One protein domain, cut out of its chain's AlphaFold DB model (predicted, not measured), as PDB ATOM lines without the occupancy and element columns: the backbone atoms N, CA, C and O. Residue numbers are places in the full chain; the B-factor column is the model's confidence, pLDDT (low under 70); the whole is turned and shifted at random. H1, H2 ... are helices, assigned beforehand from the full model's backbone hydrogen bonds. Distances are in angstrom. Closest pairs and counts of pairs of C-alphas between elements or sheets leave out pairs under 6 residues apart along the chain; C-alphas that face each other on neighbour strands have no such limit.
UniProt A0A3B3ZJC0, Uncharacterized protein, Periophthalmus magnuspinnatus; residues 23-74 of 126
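What this domain is: This is residues 23 to 74 of the 126 residues of an uncharacterized protein of Periophthalmus magnuspinnatus (UniProt A0A3B3ZJC0). Two helices follow each other nearly end to end, meeting at a wide corner in a long, open rod, and a loose hook with no named element, residues 23 to 36, leads into H1 at one end. H2, the longer helix, sticks out as an arm at the other end. The printed part has 52 residues with two named helices, H1 then H2, and no named strand: all helix. It is extended, with a radius of gyration of the C-alphas of 17.9 A and spans of 59 by 19 by 11 A.

How they stand to each other: H1, residues 37 to 49, and H2, residues 52 to 72, are close but not clearly touching; their closest C-alphas, those of Asn 48 and Gln 54, are 7.3 A apart. They run the same way at a steep tilt of 48 degrees. In both, every O i to N i+4 pair is within hydrogen-bond range.

Where its parts are: H1 begins at C-alpha 37 (205.791, 238.950, 255.890) and is 18.5 A long. H2 ends at C-alpha 72 (227.262, 262.267, 221.680) and is 30.0 A long.

The domain as a whole: The C-alphas farthest apart, those of Pro 33 and Gly 74, are 58.5 A apart. The link from H1 to H2 is tight. The printed part has no cut. Model confidence is under 70 at residues 23 to 33 and 73 to 74.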
ATOM      1  N   TYR A  23     203.282 231.007 239.865       60.16
ATOM      2  CA  TYR A  23     204.356 230.185 240.428       60.16
ATOM      3  C   TYR A  23     205.198 230.899 241.504       60.16
ATOM      4  O   TYR A  23     205.712 230.244 242.406       60.16
ATOM      5  N   MET A  24     205.327 232.231 241.449       63.53
ATOM      6  CA  MET A  24     206.017 233.035 242.467       63.53
ATOM      7  C   MET A  24     205.164 233.260 243.714       63.53
ATOM      8  O   MET A  24     205.710 233.658 244.733       63.53
ATOM      9  N   THR A  25     203.849 233.032 243.662       64.00
ATOM     10  CA  THR A  25     202.977 233.079 244.848       64.00
ATOM     11  C   THR A  25     202.701 231.691 245.419       64.00
ATOM     12  O   THR A  25     202.414 231.573 246.608       64.00
ATOM     13  N   THR A  26     202.843 230.636 244.611       64.62
ATOM     14  CA  THR A  26     202.616 229.243 245.024       64.62
ATOM     15  C   THR A  26     203.894 228.440 245.252       64.62
ATOM     16  O   THR A  26     203.803 227.232 245.459       64.62
ATOM     17  N   ALA A  27     205.081 229.051 245.221       68.25
ATOM     18  CA  ALA A  27     206.315 228.322 245.493       68.25
ATOM     19  C   ALA A  27     206.257 227.677 246.896       68.25
ATOM     20  O   ALA A  27     205.854 228.350 247.848       68.25
ATOM     21  N   PRO A  28     206.646 226.399 247.056       67.38
ATOM     22  CA  PRO A  28     206.468 225.668 248.313       67.38
ATOM     23  C   PRO A  28     207.156 226.360 249.499       67.38
ATOM     24  O   PRO A  28     206.596 226.395 250.591       67.38
ATOM     25  N   PHE A  29     208.285 227.042 249.263       62.00
ATOM     26  CA  PHE A  29     208.977 227.815 250.297       62.00
ATOM     27  C   PHE A  29     208.207 229.058 250.782       62.00
ATOM     28  O   PHE A  29     208.494 229.554 251.864       62.00
ATOM     29  N   LEU A  30     207.223 229.565 250.031       61.59
ATOM     30  CA  LEU A  30     206.380 230.706 250.427       61.59
ATOM     31  C   LEU A  30     205.095 230.290 251.148       61.59
ATOM     32  O   LEU A  30     204.467 231.126 251.801       61.59
ATOM     33  N   GLN A  31     204.713 229.014 251.050       66.69
ATOM     34  CA  GLN A  31     203.539 228.453 251.724       66.69
ATOM     35  C   GLN A  31     203.827 228.067 253.180       66.69
ATOM     36  O   GLN A  31     202.902 227.739 253.920       66.69
ATOM     37  N   HIS A  32     205.087 228.140 253.628       61.97
ATOM     38  CA  HIS A  32     205.423 227.859 255.016       61.97
ATOM     39  C   HIS A  32     204.816 228.925 255.947       61.97
ATOM     40  O   HIS A  32     205.148 230.116 255.831       61.97
ATOM     41  N   PRO A  33     203.956 228.521 256.902       68.00
ATOM     42  CA  PRO A  33     203.323 229.442 257.847       68.00
ATOM     43  C   PRO A  33     204.343 230.156 258.750       68.00
ATOM     44  O   PRO A  33     204.041 231.206 259.302       68.00
ATOM     45  N   ASN A  34     205.574 229.643 258.831       72.56
ATOM     46  CA  ASN A  34     206.638 230.162 259.692       72.56
ATOM     47  C   ASN A  34     207.381 231.375 259.107       72.56
ATOM     48  O   ASN A  34     208.163 231.998 259.821       72.56
ATOM     49  N   LEU A  35     207.174 231.721 257.828       76.25
ATOM     50  CA  LEU A  35     207.823 232.890 257.233       76.25
ATOM     51  C   LEU A  35     207.011 234.162 257.474       76.25
ATOM     52  O   LEU A  35     205.951 234.351 256.867       76.25
ATOM     53  N   THR A  36     207.548 235.069 258.291       84.88
ATOM     54  CA  THR A  36     206.970 236.400 258.529       84.88
ATOM     55  C   THR A  36     206.918 237.203 257.223       84.88
ATOM     56  O   THR A  36     207.789 237.073 256.361       84.88
ATOM     57  N   ALA A  37     205.936 238.098 257.077       80.88
ATOM     58  CA  ALA A  37     205.791 238.950 255.890       80.88
ATOM     59  C   ALA A  37     207.090 239.693 255.502       80.88
ATOM     60  O   ALA A  37     207.398 239.825 254.319       80.88
ATOM     61  N   GLY A  38     207.891 240.123 256.487       85.94
ATOM     62  CA  GLY A  38     209.200 240.743 256.254       85.94
ATOM     63  C   GLY A  38     210.217 239.808 255.590       85.94
ATOM     64  O   GLY A  38     210.870 240.210 254.632       85.94
ATOM     65  N   GLN A  39     210.295 238.548 256.026       86.69
ATOM     66  CA  GLN A  39     211.192 237.539 255.450       86.69
ATOM     67  C   GLN A  39     210.804 237.205 254.006       86.69
ATOM     68  O   GLN A  39     211.670 237.074 253.143       86.69
ATOM     69  N   ARG A  40     209.497 237.144 253.718       83.31
ATOM     70  CA  ARG A  40     208.987 236.933 252.353       83.31
ATOM     71  C   ARG A  40     209.382 238.084 251.428       83.31
ATOM     72  O   ARG A  40     209.888 237.833 250.337       83.31
ATOM     73  N   ARG A  41     209.215 239.334 251.879       86.12
ATOM     74  CA  ARG A  41     209.658 240.520 251.123       86.12
ATOM     75  C   ARG A  41     211.169 240.539 250.918       86.12
ATOM     76  O   ARG A  41     211.623 240.845 249.820       86.12
ATOM     77  N   TYR A  42     211.935 240.176 251.946       89.12
ATOM     78  CA  TYR A  42     213.384 240.076 251.844       89.12
ATOM     79  C   TYR A  42     213.787 239.058 250.774       89.12
ATOM     80  O   TYR A  42     214.437 239.452 249.813       89.12
ATOM     81  N   LEU A  43     213.305 237.811 250.840       89.00
ATOM     82  CA  LEU A  43     213.603 236.764 249.851       89.00
ATOM     83  C   LEU A  43     213.193 237.155 248.419       89.00
ATOM     84  O   LEU A  43     213.920 236.906 247.454       89.00
ATOM     85  N   GLN A  44     212.047 237.822 248.275       81.12
ATOM     86  CA  GLN A  44     211.604 238.365 246.990       81.12
ATOM     87  C   GLN A  44     212.539 239.458 246.461       81.12
ATOM     88  O   GLN A  44     212.818 239.491 245.267       81.12
ATOM     89  N   SER A  45     213.063 240.329 247.325       85.25
ATOM     90  CA  SER A  45     214.017 241.359 246.903       85.25
ATOM     91  C   SER A  45     215.295 240.742 246.328       85.25
ATOM     92  O   SER A  45     215.730 241.148 245.253       85.25
ATOM     93  N   ILE A  46     215.825 239.691 246.964       85.00
ATOM     94  CA  ILE A  46     217.037 238.996 246.501       85.00
ATOM     95  C   ILE A  46     216.764 238.304 245.165       85.00
ATOM     96  O   ILE A  46     217.500 238.494 244.202       85.00
ATOM     97  N   THR A  47     215.662 237.559 245.057       83.25
ATOM     98  CA  THR A  47     215.308 236.878 243.798       83.25
ATOM     99  C   THR A  47     215.040 237.860 242.655       83.25
ATOM    100  O   THR A  47     215.375 237.564 241.510       83.25
ATOM    101  N   ASN A  48     214.513 239.054 242.944       81.38
ATOM    102  CA  ASN A  48     214.357 240.117 241.955       81.38
ATOM    103  C   ASN A  48     215.708 240.719 241.524       81.38
ATOM    104  O   ASN A  48     215.918 240.917 240.329       81.38
ATOM    105  N   ILE A  49     216.635 240.958 242.462       81.62
ATOM    106  CA  ILE A  49     217.991 241.464 242.162       81.62
ATOM    107  C   ILE A  49     218.747 240.498 241.237       81.62
ATOM    108  O   ILE A  49     219.407 240.940 240.301       81.62
ATOM    109  N   TYR A  50     218.599 239.189 241.450       79.81
ATOM    110  CA  TYR A  50     219.276 238.155 240.659       79.81
ATOM    111  C   TYR A  50     218.425 237.574 239.520       79.81
ATOM    112  O   TYR A  50     218.810 236.582 238.900       79.81
ATOM    113  N   SER A  51     217.275 238.178 239.204       85.56
ATOM    114  CA  SER A  51     216.461 237.728 238.077       85.56
ATOM    115  C   SER A  51     217.221 237.926 236.762       85.56
ATOM    116  O   SER A  51     217.706 239.019 236.455       85.56
ATOM    117  N   THR A  52     217.292 236.868 235.949       81.19
ATOM    118  CA  THR A  52     217.952 236.884 234.632       81.19
ATOM    119  C   THR A  52     217.382 237.969 233.723       81.19
ATOM    120  O   THR A  52     218.112 238.603 232.962       81.19
ATOM    121  N   GLU A  53     216.083 238.245 233.840       85.38
ATOM    122  CA  GLU A  53     215.422 239.297 233.084       85.38
ATOM    123  C   GLU A  53     215.897 240.697 233.497       85.38
ATOM    124  O   GLU A  53     216.125 241.546 232.630       85.38
ATOM    125  N   GLN A  54     216.077 240.937 234.797       86.38
ATOM    126  CA  GLN A  54     216.529 242.233 235.308       86.38
ATOM    127  C   GLN A  54     217.978 242.498 234.920       86.38
ATOM    128  O   GLN A  54     218.270 243.563 234.372       86.38
ATOM    129  N   MET A  55     218.859 241.508 235.083       89.50
ATOM    130  CA  MET A  55     220.246 241.607 234.618       89.50
ATOM    131  C   MET A  55     220.306 241.886 233.112       89.50
ATOM    132  O   MET A  55     220.997 242.807 232.676       89.50
ATOM    133  N   ARG A  56     219.505 241.177 232.303       92.69
ATOM    134  CA  ARG A  56     219.427 241.408 230.852       92.69
ATOM    135  C   ARG A  56     218.996 242.839 230.515       92.69
ATOM    136  O   ARG A  56     219.566 243.454 229.612       92.69
ATOM    137  N   ARG A  57     217.991 243.378 231.213       92.06
ATOM    138  CA  ARG A  57     217.515 244.761 231.020       92.06
ATOM    139  C   ARG A  57     218.584 245.780 231.422       92.06
ATOM    140  O   ARG A  57     218.849 246.695 230.646       92.06
ATOM    141  N   GLN A  58     219.221 245.598 232.577       90.56
ATOM    142  CA  GLN A  58     220.288 246.478 233.063       90.56
ATOM    143  C   GLN A  58     221.493 246.490 232.117       90.56
ATOM    144  O   GLN A  58     221.958 247.562 231.736       90.56
ATOM    145  N   MET A  59     221.947 245.320 231.659       94.06
ATOM    146  CA  MET A  59     223.040 245.217 230.688       94.06
ATOM    147  C   MET A  59     222.694 245.893 229.360       94.06
ATOM    148  O   MET A  59     223.511 246.637 228.819       94.06
ATOM    149  N   LYS A  60     221.470 245.691 228.848       95.38
ATOM    150  CA  LYS A  60     221.007 246.363 227.624       95.38
ATOM    151  C   LYS A  60     221.023 247.884 227.787       95.38
ATOM    152  O   LYS A  60     221.485 248.584 226.891       95.38
ATOM    153  N   GLN A  61     220.535 248.389 228.918       95.00
ATOM    154  CA  GLN A  61     220.520 249.825 229.183       95.00
ATOM    155  C   GLN A  61     221.936 250.392 229.297       95.00
ATOM    156  O   GLN A  61     222.224 251.429 228.709       95.00
ATOM    157  N   HIS A  62     222.830 249.703 230.007       94.69
ATOM    158  CA  HIS A  62     224.228 250.109 230.124       94.69
ATOM    159  C   HIS A  62     224.910 250.189 228.752       94.69
ATOM    160  O   HIS A  62     225.544 251.196 228.444       94.69
ATOM    161  N   TYR A  63     224.704 249.182 227.899       95.06
ATOM    162  CA  TYR A  63     225.219 249.181 226.530       95.06
ATOM    163  C   TYR A  63     224.726 250.391 225.723       95.06
ATOM    164  O   TYR A  63     225.522 251.077 225.085       95.06
ATOM    165  N   LEU A  64     223.424 250.686 225.781       94.94
ATOM    166  CA  LEU A  64     222.851 251.837 225.082       94.94
ATOM    167  C   LEU A  64     223.386 253.165 225.621       94.94
ATOM    168  O   LEU A  64     223.668 254.061 224.831       94.94
ATOM    169  N   ASN A  65     223.564 253.282 226.937       92.00
ATOM    170  CA  ASN A  65     224.122 254.483 227.549       92.00
ATOM    171  C   ASN A  65     225.564 254.721 227.080       92.00
ATOM    172  O   ASN A  65     225.883 255.834 226.677       92.00
ATOM    173  N   VAL A  66     226.411 253.683 227.061       89.75
ATOM    174  CA  VAL A  66     227.789 253.781 226.546       89.75
ATOM    175  C   VAL A  66     227.787 254.166 225.070       89.75
ATOM    176  O   VAL A  66     228.491 255.095 224.686       89.75
ATOM    177  N   LEU A  67     226.957 253.513 224.250       91.00
ATOM    178  CA  LEU A  67     226.835 253.830 222.829       91.00
ATOM    179  C   LEU A  67     226.418 255.290 222.612       91.00
ATOM    180  O   LEU A  67     227.047 256.001 221.830       91.00
ATOM    181  N   HIS A  68     225.390 255.747 223.328       89.12
ATOM    182  CA  HIS A  68     224.904 257.118 223.241       89.12
ATOM    183  C   HIS A  68     225.972 258.116 223.688       89.12
ATOM    184  O   HIS A  68     226.231 259.079 222.976       89.12
ATOM    185  N   SER A  69     226.650 257.860 224.810       84.38
ATOM    186  CA  SER A  69     227.765 258.688 225.269       84.38
ATOM    187  C   SER A  69     228.889 258.751 224.234       84.38
ATOM    188  O   SER A  69     229.361 259.846 223.959       84.38
ATOM    189  N   CYS A  70     229.275 257.636 223.603       79.75
ATOM    190  CA  CYS A  70     230.314 257.612 222.565       79.75
ATOM    191  C   CYS A  70     229.933 258.404 221.305       79.75
ATOM    192  O   CYS A  70     230.788 259.068 220.710       79.75
ATOM    193  N   LEU A  71     228.666 258.320 220.892       79.31
ATOM    194  CA  LEU A  71     228.139 259.058 219.744       79.31
ATOM    195  C   LEU A  71     228.008 260.553 220.064       79.31
ATOM    196  O   LEU A  71     228.430 261.391 219.270       79.31
ATOM    197  N   GLN A  72     227.492 260.890 221.248       77.38
ATOM    198  CA  GLN A  72     227.262 262.267 221.680       77.38
ATOM    199  C   GLN A  72     228.561 263.004 222.027       77.38
ATOM    200  O   GLN A  72     228.683 264.194 221.751       77.38
ATOM    201  N   SER A  73     229.569 262.309 222.564       67.00
ATOM    202  CA  SER A  73     230.904 262.872 222.797       67.00
ATOM    203  C   SER A  73     231.771 262.913 221.532       67.00
ATOM    204  O   SER A  73     232.970 263.189 221.620       67.00
ATOM    205  N   GLY A  74     231.197 262.595 220.364       61.56
ATOM    206  CA  GLY A  74     231.817 262.750 219.053       61.56
ATOM    207  C   GLY A  74     233.194 262.104 218.948       61.56
ATOM    208  O   GLY A  74     234.168 262.806 218.710       61.56
TER     209      GLY A  74